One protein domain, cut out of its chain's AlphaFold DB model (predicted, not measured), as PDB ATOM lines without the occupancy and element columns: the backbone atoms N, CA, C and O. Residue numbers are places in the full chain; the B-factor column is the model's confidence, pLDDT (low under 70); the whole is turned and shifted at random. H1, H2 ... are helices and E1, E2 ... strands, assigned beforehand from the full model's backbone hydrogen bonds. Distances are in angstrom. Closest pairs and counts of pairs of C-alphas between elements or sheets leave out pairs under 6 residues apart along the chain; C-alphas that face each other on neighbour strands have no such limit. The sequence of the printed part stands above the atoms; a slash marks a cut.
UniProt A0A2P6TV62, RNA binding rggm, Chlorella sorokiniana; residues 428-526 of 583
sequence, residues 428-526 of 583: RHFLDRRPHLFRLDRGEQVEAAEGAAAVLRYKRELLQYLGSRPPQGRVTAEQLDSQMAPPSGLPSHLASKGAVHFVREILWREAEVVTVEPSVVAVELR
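AT A GLANCE: This is residues 428 to 526 of the 583 residues of the protein "RNA binding rggm" of Chlorella sorokiniana (UniProt A0A2P6TV62). A long helix, H2, lies along one side of an elongated model; the shorter H5 lies between it and the hairpin of E3 and E4, with H3 packed on H5 near its start. Beyond the first residues of H2, H1 and the small hairpin of E1 and E2 form a head that adds to the length, while at the far end residues 467 to 473 stand free. The printed part has 99 residues, with five named helices and four named strands in the order H1 E1 E2 H2 H3 H4 H5 E3 E4, and its class is mixed, helices and strands. The two sheets, E1 - E2 and E3 - E4, are antiparallel. The whole is compact, with a radius of gyration of the C-alphas of 14.5 A, and spans 48 by 27 by 23 A.

HOW THE PARTS SIT: Between H1, residues 428 to 432, and E1, residues 438 to 440, the closest C-alphas are those of Leu 431 and Phe 438, 6.1 A apart. E1 and E2, residues 446 to 448, form an antiparallel hairpin at 144 degrees, with N 439 and O 447 2.8 A apart. Between E1 and H2, residues 452 to 468, the closest C-alphas are those of Phe 438 and Ala 452, at 7.3 A. H2 and H5, residues 498 to 507, are near each other, with 12 pairs of C-alphas within 10 A. H3, residues 477 to 483, touches H5, closest at the C-alphas of Asp 481 and Ala 499, 5.1 A apart. They run opposite ways at a steep tilt of 68 degrees, only just short of about perpendicular. H4, residues 492 to 495, is close to H5 but not clearly touching, with the C-alphas of Leu 494 and Phe 502 closest at 6.3 A. E3, residues 511 to 517, and E4, residues 520 to 525, form an antiparallel hairpin at 160 degrees, with N 514 and O 522 2.8 A apart. H5 and E4 are near each other, with 8 pairs of C-alphas within 10 A. H2 is apart from E3 and E4. In H1, H2, H3 and H5 every O i to N i+4 pair is within hydrogen-bond range; H4 is too short for such a pair.

IN THESE COORDINATES: H1 begins at C-alpha 428, (178.047, 190.612, 286.722). H2 is 24.1 A long and begins at C-alpha 452, (188.032, 202.046, 295.430). H3 is 10.0 A long and H5 13.3 A. E3 is 17.6 A long and E4 15.9 A, ending at C-alpha 525, (176.130, 213.997, 283.436).

THE WHOLE: The C-alphas of Gly 443 and Gln 472, 48.3 A apart, are the two farthest apart. The printed part has no cut, and no link is long. Mean pLDDT of the printed part is 76.0; residues 442 to 445, 471 to 474 and 508 to 526 are under 70.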
ATOM      1  N   ARG A 428     176.763 190.834 287.395       73.19
ATOM      2  CA  ARG A 428     178.047 190.612 286.722       73.19
ATOM      3  C   ARG A 428     178.361 191.714 285.714       73.19
ATOM      4  O   ARG A 428     179.429 192.304 285.797       73.19
ATOM      5  N   HIS A 429     177.410 192.099 284.862       72.19
ATOM      6  CA  HIS A 429     177.590 193.244 283.961       72.19
ATOM      7  C   HIS A 429     177.847 194.563 284.702       72.19
ATOM      8  O   HIS A 429     178.656 195.376 284.255       72.19
ATOM      9  N   PHE A 430     177.172 194.797 285.829       75.50
ATOM     10  CA  PHE A 430     177.387 195.983 286.652       75.50
ATOM     11  C   PHE A 430     178.807 196.029 287.233       75.50
ATOM     12  O   PHE A 430     179.444 197.088 287.187       75.50
ATOM     13  N   LEU A 431     179.291 194.894 287.744       80.06
ATOM     14  CA  LEU A 431     180.623 194.739 288.329       80.06
ATOM     15  C   LEU A 431     181.719 194.809 287.258       80.06
ATOM     16  O   LEU A 431     182.672 195.566 287.420       80.06
ATOM     17  N   ASP A 432     181.531 194.138 286.119       78.44
ATOM     18  CA  ASP A 432     182.454 194.154 284.975       78.44
ATOM     19  C   ASP A 432     182.629 195.566 284.390       78.44
ATOM     20  O   ASP A 432     183.666 195.904 283.817       78.44
ATOM     21  N   ARG A 433     181.619 196.436 284.541       76.81
ATOM     22  CA  ARG A 433     181.717 197.849 284.144       76.81
ATOM     23  C   ARG A 433     182.500 198.707 285.139       76.81
ATOM     24  O   ARG A 433     182.873 199.820 284.770       76.81
ATOM     25  N   ARG A 434     182.749 198.228 286.362       84.19
ATOM     26  CA  ARG A 434     183.370 198.986 287.464       84.19
ATOM     27  C   ARG A 434     184.507 198.215 288.147       84.19
ATOM     28  O   ARG A 434     184.533 198.146 289.377       84.19
ATOM     29  N   PRO A 435     185.501 197.722 287.386       87.00
ATOM     30  CA  PRO A 435     186.621 196.963 287.952       87.00
ATOM     31  C   PRO A 435     187.493 197.798 288.908       87.00
ATOM     32  O   PRO A 435     188.282 197.261 289.673       87.00
ATOM     33  N   HIS A 436     187.363 199.125 288.855       84.12
ATOM     34  CA  HIS A 436     188.055 200.079 289.721       84.12
ATOM     35  C   HIS A 436     187.329 200.339 291.054       84.12
ATOM     36  O   HIS A 436     187.906 200.966 291.938       84.12
ATOM     37  N   LEU A 437     186.070 199.905 291.197       85.44
ATOM     38  CA  LEU A 437     185.326 199.968 292.462       85.44
ATOM     39  C   LEU A 437     185.148 198.593 293.085       85.44
ATOM     40  O   LEU A 437     185.158 198.477 294.307       85.44
ATOM     41  N   PHE A 438     184.990 197.565 292.256       88.50
ATOM     42  CA  PHE A 438     184.641 196.231 292.710       88.50
ATOM     43  C   PHE A 438     185.545 195.179 292.078       88.50
ATOM     44  O   PHE A 438     185.904 195.270 290.903       88.50
ATOM     45  N   ARG A 439     185.860 194.149 292.857       83.81
ATOM     46  CA  ARG A 439     186.505 192.918 292.416       83.81
ATOM     47  C   ARG A 439     185.565 191.758 292.709       83.81
ATOM     48  O   ARG A 439     185.014 191.679 293.801       83.81
ATOM     49  N   LEU A 440     185.376 190.871 291.741       80.00
ATOM     50  CA  LEU A 440     184.680 189.609 291.969       80.00
ATOM     51  C   LEU A 440     185.738 188.548 292.292       80.00
ATOM     52  O   LEU A 440     186.589 188.261 291.446       80.00
ATOM     53  N   ASP A 441     185.727 188.016 293.511       75.50
ATOM     54  CA  ASP A 441     186.582 186.890 293.878       75.50
ATOM     55  C   ASP A 441     186.073 185.588 293.226       75.50
ATOM     56  O   ASP A 441     184.918 185.476 292.807       75.50
ATOM     57  N   ARG A 442     186.943 184.579 293.126       67.19
ATOM     58  CA  ARG A 442     186.658 183.273 292.508       67.19
ATOM     59  C   ARG A 442     185.471 182.543 293.148       67.19
ATOM     60  O   ARG A 442     184.907 181.670 292.497       67.19
ATOM     61  N   GLY A 443     185.089 182.903 294.375       61.12
ATOM     62  CA  GLY A 443     183.902 182.406 295.078       61.12
ATOM     63  C   GLY A 443     182.619 183.224 294.868       61.12
ATOM     64  O   GLY A 443     181.745 183.170 295.724       61.12
ATOM     65  N   GLU A 444     182.522 184.029 293.800       66.44
ATOM     66  CA  GLU A 444     181.387 184.934 293.512       66.44
ATOM     67  C   GLU A 444     181.135 186.017 294.581       66.44
ATOM     68  O   GLU A 444     180.112 186.704 294.563       66.44
ATOM     69  N   GLN A 445     182.085 186.221 295.493       66.50
ATOM     70  CA  GLN A 445     182.030 187.307 296.463       66.50
ATOM     71  C   GLN A 445     182.473 188.619 295.816       66.50
ATOM     72  O   GLN A 445     183.445 188.665 295.061       66.50
ATOM     73  N   VAL A 446     181.749 189.698 296.109       74.94
ATOM     74  CA  VAL A 446     182.085 191.046 295.647       74.94
ATOM     75  C   VAL A 446     182.879 191.755 296.734       74.94
ATOM     76  O   VAL A 446     182.381 191.976 297.836       74.94
ATOM     77  N   GLU A 447     184.097 192.152 296.404       79.06
ATOM     78  CA  GLU A 447     184.987 192.921 297.266       79.06
ATOM     79  C   GLU A 447     185.185 194.332 296.709       79.06
ATOM     80  O   GLU A 447     185.047 194.567 295.506       79.06
ATOM     81  N   ALA A 448     185.546 195.283 297.571       80.19
ATOM     82  CA  ALA A 448     186.042 196.573 297.110       80.19
ATOM     83  C   ALA A 448     187.369 196.377 296.359       80.19
ATOM     84  O   ALA A 448     188.272 195.694 296.845       80.19
ATOM     85  N   ALA A 449     187.504 196.981 295.180       86.50
ATOM     86  CA  ALA A 449     188.787 197.006 294.488       86.50
ATOM     87  C   ALA A 449     189.816 197.807 295.305       86.50
ATOM     88  O   ALA A 449     189.471 198.770 295.998       86.50
ATOM     89  N   GLU A 450     191.093 197.442 295.203       89.31
ATOM     90  CA  GLU A 450     192.171 198.221 295.810       89.31
ATOM     91  C   GLU A 450     192.116 199.668 295.294       89.31
ATOM     92  O   GLU A 450     192.083 199.909 294.087       89.31
ATOM     93  N   GLY A 451     192.042 200.638 296.210       88.44
ATOM     94  CA  GLY A 451     191.894 202.054 295.870       88.44
ATOM     95  C   GLY A 451     190.462 202.519 295.559       88.44
ATOM     96  O   GLY A 451     190.280 203.696 295.249       88.44
ATOM     97  N   ALA A 452     189.431 201.672 295.689       86.00
ATOM     98  CA  ALA A 452     188.032 202.046 295.430       86.00
ATOM     99  C   ALA A 452     187.569 203.269 296.245       86.00
ATOM    100  O   ALA A 452     186.902 204.159 295.714       86.00
ATOM    101  N   ALA A 453     187.979 203.365 297.514       81.44
ATOM    102  CA  ALA A 453     187.692 204.524 298.360       81.44
ATOM    103  C   ALA A 453     188.336 205.813 297.813       81.44
ATOM    104  O   ALA A 453     187.683 206.856 297.741       81.44
ATOM    105  N   ALA A 454     189.591 205.742 297.352       87.75
ATOM    106  CA  ALA A 454     190.275 206.875 296.730       87.75
ATOM    107  C   ALA A 454     189.606 207.284 295.408       87.75
ATOM    108  O   ALA A 454     189.449 208.479 295.152       87.75
ATOM    109  N   VAL A 455     189.148 206.314 294.608       87.31
ATOM    110  CA  VAL A 455     188.383 206.555 293.374       87.31
ATOM    111  C   VAL A 455     187.067 207.275 293.671       87.31
ATOM    112  O   VAL A 455     186.755 208.269 293.018       87.31
ATOM    113  N   LEU A 456     186.301 206.823 294.666       84.94
ATOM    114  CA  LEU A 456     185.024 207.446 295.030       84.94
ATOM    115  C   LEU A 456     185.205 208.846 295.617       84.94
ATOM    116  O   LEU A 456     184.459 209.757 295.252       84.94
ATOM    117  N   ARG A 457     186.222 209.042 296.463       85.06
ATOM    118  CA  ARG A 457     186.597 210.366 296.976       85.06
ATOM    119  C   ARG A 457     186.948 211.316 295.833       85.06
ATOM    120  O   ARG A 457     186.362 212.390 295.749       85.06
ATOM    121  N   TYR A 458     187.812 210.890 294.912       90.38
ATOM    122  CA  TYR A 458     188.216 211.724 293.781       90.38
ATOM    123  C   TYR A 458     187.046 212.038 292.843       90.38
ATOM    124  O   TYR A 458     186.871 213.179 292.421       90.38
ATOM    125  N   LYS A 459     186.174 211.055 292.582       86.31
ATOM    126  CA  LYS A 459     184.928 211.258 291.831       86.31
ATOM    127  C   LYS A 459     184.031 212.299 292.501       86.31
ATOM    128  O   LYS A 459     183.481 213.155 291.815       86.31
ATOM    129  N   ARG A 460     183.872 212.244 293.826       84.38
ATOM    130  CA  ARG A 460     183.072 213.217 294.581       84.38
ATOM    131  C   ARG A 460     183.666 214.620 294.492       84.38
ATOM    132  O   ARG A 460     182.927 215.547 294.179       84.38
ATOM    133  N   GLU A 461     184.965 214.765 294.737       85.31
ATOM    134  CA  GLU A 461     185.675 216.047 294.633       85.31
ATOM    135  C   GLU A 461     185.549 216.634 293.224       85.31
ATOM    136  O   GLU A 461     185.258 217.817 293.072       85.31
ATOM    137  N   LEU A 462     185.664 215.795 292.192       85.44
ATOM    138  CA  LEU A 462     185.480 216.181 290.795       85.44
ATOM    139  C   LEU A 462     184.070 216.697 290.521       85.44
ATOM    140  O   LEU A 462     183.902 217.769 289.944       85.44
ATOM    141  N   LEU A 463     183.045 215.970 290.963       81.50
ATOM    142  CA  LEU A 463     181.656 216.391 290.789       81.50
ATOM    143  C   LEU A 463     181.341 217.672 291.576       81.50
ATOM    144  O   LEU A 463     180.615 218.527 291.076       81.50
ATOM    145  N   GLN A 464     181.905 217.839 292.776       81.44
ATOM    146  CA  GLN A 464     181.775 219.066 293.566       81.44
ATOM    147  C   GLN A 464     182.472 220.249 292.890       81.44
ATOM    148  O   GLN A 464     181.885 221.327 292.785       81.44
ATOM    149  N   TYR A 465     183.686 220.043 292.378       85.56
ATOM    150  CA  TYR A 465     184.425 221.046 291.626       85.56
ATOM    151  C   TYR A 465     183.626 221.499 290.400       85.56
ATOM    152  O   TYR A 465     183.379 222.693 290.240       85.56
ATOM    153  N   LEU A 466     183.125 220.557 289.595       80.44
ATOM    154  CA  LEU A 466     182.287 220.856 288.433       80.44
ATOM    155  C   LEU A 466     180.974 221.554 288.831       80.44
ATOM    156  O   LEU A 466     180.580 222.519 288.183       80.44
ATOM    157  N   GLY A 467     180.327 221.120 289.916       76.94
ATOM    158  CA  GLY A 467     179.066 221.691 290.405       76.94
ATOM    159  C   GLY A 467     179.187 223.088 291.025       76.94
ATOM    160  O   GLY A 467     178.231 223.856 290.986       76.94
ATOM    161  N   SER A 468     180.350 223.439 291.580       78.94
ATOM    162  CA  SER A 468     180.618 224.778 292.129       78.94
ATOM    163  C   SER A 468     180.861 225.843 291.056       78.94
ATOM    164  O   SER A 468     180.838 227.042 291.350       78.94
ATOM    165  N   ARG A 469     181.110 225.434 289.806       78.44
ATOM    166  CA  ARG A 469     181.271 226.365 288.693       78.44
ATOM    167  C   ARG A 469     179.885 226.777 288.192       78.44
ATOM    168  O   ARG A 469     178.972 225.955 288.145       78.44
ATOM    169  N   PRO A 470     179.695 228.049 287.804       71.06
ATOM    170  CA  PRO A 470     178.432 228.480 287.220       71.06
ATOM    171  C   PRO A 470     178.098 227.609 285.995       71.06
ATOM    172  O   PRO A 470     179.016 227.208 285.283       71.06
ATOM    173  N   PRO A 471     176.813 227.363 285.678       55.97
ATOM    174  CA  PRO A 471     176.377 226.448 284.609       55.97
ATOM    175  C   PRO A 471     176.843 226.835 283.189       55.97
ATOM    176  O   PRO A 471     176.602 226.114 282.225       55.97
ATOM    177  N   GLN A 472     177.497 227.989 283.046       55.69
ATOM    178  CA  GLN A 472     178.096 228.495 281.808       55.69
ATOM    179  C   GLN A 472     179.634 228.370 281.798       55.69
ATOM    180  O   GLN A 472     180.263 228.573 280.761       55.69
ATOM    181  N   GLY A 473     180.247 228.043 282.940       55.59
ATOM    182  CA  GLY A 473     181.685 227.914 283.122       55.59
ATOM    183  C   GLY A 473     182.190 226.603 282.539       55.59
ATOM    184  O   GLY A 473     182.209 225.579 283.213       55.59
ATOM    185  N   ARG A 474     182.609 226.636 281.274       68.12
ATOM    186  CA  ARG A 474     183.398 225.555 280.675       68.12
ATOM    187  C   ARG A 474     184.718 225.438 281.438       68.12
ATOM    188  O   ARG A 474     185.364 226.452 281.690       68.12
ATOM    189  N   VAL A 475     185.115 224.217 281.780       74.50
ATOM    190  CA  VAL A 475     186.431 223.926 282.363       74.50
ATOM    191  C   VAL A 475     187.282 223.296 281.266       74.50
ATOM    192  O   VAL A 475     186.857 222.322 280.645       74.50
ATOM    193  N   THR A 476     188.456 223.859 280.982       79.75
ATOM    194  CA  THR A 476     189.379 223.250 280.011       79.75
ATOM    195  C   THR A 476     190.064 222.022 280.611       79.75
ATOM    196  O   THR A 476     190.166 221.888 281.830       79.75
ATOM    197  N   ALA A 477     190.562 221.124 279.757       77.31
ATOM    198  CA  ALA A 477     191.317 219.950 280.201       77.31
ATOM    199  C   ALA A 477     192.506 220.338 281.107       77.31
ATOM    200  O   ALA A 477     192.664 219.803 282.200       77.31
ATOM    201  N   GLU A 478     193.266 221.355 280.698       80.38
ATOM    202  CA  GLU A 478     194.406 221.897 281.449       80.38
ATOM    203  C   GLU A 478     193.996 222.491 282.803       80.38
ATOM    204  O   GLU A 478     194.682 222.302 283.808       80.38
ATOM    205  N   GLN A 479     192.860 223.194 282.864       83.62
ATOM    206  CA  GLN A 479     192.319 223.712 284.123       83.62
ATOM    207  C   GLN A 479     191.890 222.583 285.054       83.62
ATOM    208  O   GLN A 479     192.070 222.694 286.261       83.62
ATOM    209  N   LEU A 480     191.317 221.508 284.514       86.38
ATOM    210  CA  LEU A 480     190.916 220.363 285.317       86.38
ATOM    211  C   LEU A 480     192.144 219.647 285.892       86.38
ATOM    212  O   LEU A 480     192.207 219.444 287.100       86.38
ATOM    213  N   ASP A 481     193.145 219.345 285.062       86.75
ATOM    214  CA  ASP A 481     194.364 218.653 285.499       86.75
ATOM    215  C   ASP A 481     195.216 219.497 286.464       86.75
ATOM    216  O   ASP A 481     195.798 218.954 287.400       86.75
ATOM    217  N   SER A 482     195.265 220.823 286.288       87.12
ATOM    218  CA  SER A 482     196.014 221.716 287.188       87.12
ATOM    219  C   SER A 482     195.326 221.968 288.531       87.12
ATOM    220  O   SER A 482     196.009 222.226 289.520       87.12
ATOM    221  N   GLN A 483     193.992 221.905 288.587       91.31
ATOM    222  CA  GLN A 483     193.215 222.174 289.807       91.31
ATOM    223  C   GLN A 483     192.874 220.904 290.592       91.31
ATOM    224  O   GLN A 483     192.546 220.985 291.773       91.31
ATOM    225  N   MET A 484     192.936 219.733 289.954       91.88
ATOM    226  CA  MET A 484     192.541 218.461 290.552       91.88
ATOM    227  C   MET A 484     193.667 217.435 290.501       91.88
ATOM    228  O   MET A 484     193.671 216.529 289.666       91.88
ATOM    229  N   ALA A 485     194.598 217.535 291.448       89.75
ATOM    230  CA  ALA A 485     195.634 216.524 291.615       89.75
ATOM    231  C   ALA A 485     195.015 215.156 291.992       89.75
ATOM    232  O   ALA A 485     194.128 215.110 292.850       89.75
ATOM    233  N   PRO A 486     195.465 214.038 291.393       89.25
ATOM    234  CA  PRO A 486     195.014 212.705 291.780       89.25
ATOM    235  C   PRO A 486     195.370 212.425 293.254       89.25
ATOM    236  O   PRO A 486     196.542 212.559 293.620       89.25
ATOM    237  N   PRO A 487     194.420 212.028 294.121       88.88
ATOM    238  CA  PRO A 487     194.729 211.699 295.504       88.88
ATOM    239  C   PRO A 487     195.606 210.450 295.615       88.88
ATOM    240  O   PRO A 487     195.561 209.541 294.778       88.88
ATOM    241  N   SER A 488     196.359 210.368 296.714       89.69
ATOM    242  CA  SER A 488     197.069 209.146 297.085       89.69
ATOM    243  C   SER A 488     196.089 207.978 297.261       89.69
ATOM    244  O   SER A 488     194.951 208.147 297.716       89.69
ATOM    245  N   GLY A 489     196.532 206.784 296.863       90.50
ATOM    246  CA  GLY A 489     195.732 205.557 296.923       90.50
ATOM    247  C   GLY A 489     194.845 205.301 295.702       90.50
ATOM    248  O   GLY A 489     194.147 204.292 295.676       90.50
ATOM    249  N   LEU A 490     194.866 206.166 294.681       91.00
ATOM    250  CA  LEU A 490     194.284 205.816 293.384       91.00
ATOM    251  C   LEU A 490     195.053 204.644 292.749       91.00
ATOM    252  O   LEU A 490     196.286 204.636 292.792       91.00
ATOM    253  N   PRO A 491     194.358 203.698 292.087       89.56
ATOM    254  CA  PRO A 491     195.006 202.672 291.279       89.56
ATOM    255  C   PRO A 491     196.016 203.286 290.302       89.56
ATOM    256  O   PRO A 491     195.728 204.300 289.666       89.56
ATOM    257  N   SER A 492     197.185 202.666 290.134       85.75
ATOM    258  CA  SER A 492     198.302 203.210 289.335       85.75
ATOM    259  C   SER A 492     197.925 203.578 287.890       85.75
ATOM    260  O   SER A 492     198.417 204.567 287.338       85.75
ATOM    261  N   HIS A 493     196.996 202.824 287.292       85.00
ATOM    262  CA  HIS A 493     196.465 203.079 285.952       85.00
ATOM    263  C   HIS A 493     195.572 204.335 285.859       85.00
ATOM    264  O   HIS A 493     195.387 204.857 284.759       85.00
ATOM    265  N   LEU A 494     195.048 204.827 286.990       86.75
ATOM    266  CA  LEU A 494     194.297 206.084 287.110       86.75
ATOM    267  C   LEU A 494     195.176 207.228 287.631       86.75
ATOM    268  O   LEU A 494     195.070 208.346 287.139       86.75
ATOM    269  N   ALA A 495     196.073 206.949 288.580       86.25
ATOM    270  CA  ALA A 495     196.920 207.959 289.217       86.25
ATOM    271  C   ALA A 495     197.885 208.656 288.239       86.25
ATOM    272  O   ALA A 495     198.186 209.835 288.393       86.25
ATOM    273  N   SER A 496     198.356 207.945 287.211       82.44
ATOM    274  CA  SER A 496     199.377 208.439 286.272       82.44
ATOM    275  C   SER A 496     198.848 209.348 285.155       82.44
ATOM    276  O   SER A 496     199.644 209.843 284.360       82.44
ATOM    277  N   LYS A 497     197.528 209.556 285.054       81.56
ATOM    278  CA  LYS A 497     196.914 210.106 283.833       81.56
ATOM    279  C   LYS A 497     196.059 211.368 284.023       81.56
ATOM    280  O   LYS A 497     195.448 211.824 283.061       81.56
ATOM    281  N   GLY A 498     196.049 211.954 285.220       84.25
ATOM    282  CA  GLY A 498     195.348 213.215 285.499       84.25
ATOM    283  C   GLY A 498     193.819 213.097 285.588       84.25
ATOM    284  O   GLY A 498     193.229 212.025 285.415       84.25
ATOM    285  N   ALA A 499     193.170 214.226 285.867       83.19
ATOM    286  CA  ALA A 499     191.730 214.347 286.073       83.19
ATOM    287  C   ALA A 499     190.936 214.125 284.779       83.19
ATOM    288  O   ALA A 499     189.872 213.501 284.789       83.19
ATOM    289  N   VAL A 500     191.463 214.580 283.640       81.06
ATOM    290  CA  VAL A 500     190.813 214.417 282.328       81.06
ATOM    291  C   VAL A 500     190.706 212.945 281.945       81.06
ATOM    292  O   VAL A 500     189.672 212.498 281.443       81.06
ATOM    293  N   HIS A 501     191.749 212.159 282.210       83.50
ATOM    294  CA  HIS A 501     191.699 210.723 281.970       83.50
ATOM    295  C   HIS A 501     190.762 210.017 282.954       83.50
ATOM    296  O   HIS A 501     190.061 209.088 282.565       83.50
ATOM    297  N   PHE A 502     190.691 210.476 284.205       84.62
ATOM    298  CA  PHE A 502     189.719 209.963 285.168       84.62
ATOM    299  C   PHE A 502     188.275 210.193 284.693       84.62
ATOM    300  O   PHE A 502     187.471 209.261 284.702       84.62
ATOM    301  N   VAL A 503     187.957 211.386 284.177       81.00
ATOM    302  CA  VAL A 503     186.665 211.657 283.522       81.00
ATOM    303  C   VAL A 503     186.433 210.681 282.361       81.00
ATOM    304  O   VAL A 503     185.358 210.096 282.257       81.00
ATOM    305  N   ARG A 504     187.435 210.460 281.504       78.69
ATOM    306  CA  ARG A 504     187.306 209.592 280.321       78.69
ATOM    307  C   ARG A 504     187.168 208.101 280.625       78.69
ATOM    308  O   ARG A 504     186.481 207.414 279.890       78.69
ATOM    309  N   GLU A 505     187.798 207.580 281.668       79.06
ATOM    310  CA  GLU A 505     187.720 206.142 281.968       79.06
ATOM    311  C   GLU A 505     186.590 205.802 282.933       79.06
ATOM    312  O   GLU A 505     185.941 204.763 282.806       79.06
ATOM    313  N   ILE A 506     186.351 206.676 283.912       78.88
ATOM    314  CA  ILE A 506     185.448 206.398 285.030       78.88
ATOM    315  C   ILE A 506     184.082 207.025 284.787       78.88
ATOM    316  O   ILE A 506     183.061 206.375 284.998       78.88
ATOM    317  N   LEU A 507     184.050 208.276 284.315       71.38
ATOM    318  CA  LEU A 507     182.793 208.982 284.076       71.38
ATOM    319  C   LEU A 507     182.247 208.784 282.666       71.38
ATOM    320  O   LEU A 507     181.042 208.839 282.524       71.38
ATOM    321  N   TRP A 508     183.048 208.504 281.637       65.44
ATOM    322  CA  TRP A 508     182.549 208.366 280.253       65.44
ATOM    323  C   TRP A 508     181.492 207.271 280.082       65.44
ATOM    324  O   TRP A 508     180.618 207.359 279.226       65.44
ATOM    325  N   ARG A 509     181.545 206.223 280.910       61.69
ATOM    326  CA  ARG A 509     180.513 205.174 280.920       61.69
ATOM    327  C   ARG A 509     179.236 205.588 281.664       61.69
ATOM    328  O   ARG A 509     178.238 204.883 281.583       61.69
ATOM    329  N   GLU A 510     179.270 206.704 282.387       54.81
ATOM    330  CA  GLU A 510     178.193 207.232 283.236       54.81
ATOM    331  C   GLU A 510     177.777 208.677 282.864       54.81
ATOM    332  O   GLU A 510     176.828 209.216 283.425       54.81
ATOM    333  N   ALA A 511     178.467 209.312 281.915       54.09
ATOM    334  CA  ALA A 511     178.317 210.698 281.490       54.09
ATOM    335  C   ALA A 511     178.684 210.822 280.008       54.09
ATOM    336  O   ALA A 511     179.631 210.196 279.535       54.09
ATOM    337  N   GLU A 512     177.958 211.658 279.271       55.28
ATOM    338  CA  GLU A 512     178.317 211.975 277.895       55.28
ATOM    339  C   GLU A 512     179.364 213.082 277.908       55.28
ATOM    340  O   GLU A 512     179.114 214.220 278.306       55.28
ATOM    341  N   VAL A 513     180.576 212.731 277.502       55.16
ATOM    342  CA  VAL A 513     181.674 213.681 277.404       55.16
ATOM    343  C   VAL A 513     181.777 214.117 275.947       55.16
ATOM    344  O   VAL A 513     182.333 213.417 275.100       55.16
ATOM    345  N   VAL A 514     181.217 215.282 275.636       57.00
ATOM    346  CA  VAL A 514     181.294 215.861 274.295       57.00
ATOM    347  C   VAL A 514     182.620 216.602 274.177       57.00
ATOM    348  O   VAL A 514     182.857 217.621 274.829       57.00
ATOM    349  N   THR A 515     183.504 216.090 273.324       55.88
ATOM    350  CA  THR A 515     184.685 216.853 272.911       55.88
ATOM    351  C   THR A 515     184.208 217.905 271.918       55.88
ATOM    352  O   THR A 515     183.857 217.572 270.789       55.88
ATOM    353  N   VAL A 516     184.116 219.159 272.364       55.94
ATOM    354  CA  VAL A 516     183.657 220.274 271.517       55.94
ATOM    355  C   VAL A 516     184.813 220.764 270.641       55.94
ATOM    356  O   VAL A 516     184.611 221.073 269.473       55.94
ATOM    357  N   GLU A 517     186.029 220.761 271.195       58.69
ATOM    358  CA  GLU A 517     187.303 221.118 270.555       58.69
ATOM    359  C   GLU A 517     188.435 220.268 271.179       58.69
ATOM    360  O   GLU A 517     188.244 219.747 272.282       58.69
ATOM    361  N   PRO A 518     189.624 220.133 270.554       59.25
ATOM    362  CA  PRO A 518     190.725 219.317 271.091       59.25
ATOM    363  C   PRO A 518     191.135 219.644 272.539       59.25
ATOM    364  O   PRO A 518     191.627 218.768 273.245       59.25
ATOM    365  N   SER A 519     190.912 220.884 272.986       55.56
ATOM    366  CA  SER A 519     191.261 221.404 274.317       55.56
ATOM    367  C   SER A 519     190.058 221.615 275.252       55.56
ATOM    368  O   SER A 519     190.239 221.935 276.432       55.56
ATOM    369  N   VAL A 520     188.826 221.429 274.760       51.81
ATOM    370  CA  VAL A 520     187.591 221.711 275.508       51.81
ATOM    371  C   VAL A 520     186.761 220.444 275.652       51.81
ATOM    372  O   VAL A 520     186.165 219.936 274.699       51.81
ATOM    373  N   VAL A 521     186.690 219.969 276.893       52.88
ATOM    374  CA  VAL A 521     185.903 218.804 277.288       52.88
ATOM    375  C   VAL A 521     184.621 219.302 277.950       52.88
ATOM    376  O   VAL A 521     184.663 219.875 279.035       52.88
ATOM    377  N   ALA A 522     183.474 219.108 277.299       56.16
ATOM    378  CA  ALA A 522     182.177 219.319 277.932       56.16
ATOM    379  C   ALA A 522     181.722 217.996 278.558       56.16
ATOM    380  O   ALA A 522     181.655 216.979 277.874       56.16
ATOM    381  N   VAL A 523     181.433 218.003 279.858       51.41
ATOM    382  CA  VAL A 523     180.943 216.823 280.583       51.41
ATOM    383  C   VAL A 523     179.469 217.039 280.891       51.41
ATOM    384  O   VAL A 523     179.129 217.884 281.717       51.41
ATOM    385  N   GLU A 524     178.595 216.289 280.226       54.19
ATOM    386  CA  GLU A 524     177.168 216.255 280.527       54.19
ATOM    387  C   GLU A 524     176.850 214.973 281.304       54.19
ATOM    388  O   GLU A 524     176.937 213.855 280.792       54.19
ATOM    389  N   LEU A 525     176.509 215.124 282.585       44.50
ATOM    390  CA  LEU A 525     176.130 213.997 283.436       44.50
ATOM    391  C   LEU A 525     174.746 213.498 283.007       44.50
ATOM    392  O   LEU A 525     173.756 214.217 283.149       44.50
ATOM    393  N   ARG A 526     174.660 212.264 282.499       46.88
ATOM    394  CA  ARG A 526     173.374 211.641 282.173       46.88
ATOM    395  C   ARG A 526     172.837 210.886 283.394       46.88
ATOM    396  O   ARG A 526     173.605 210.231 284.095       46.88
TER     397      ARG A 526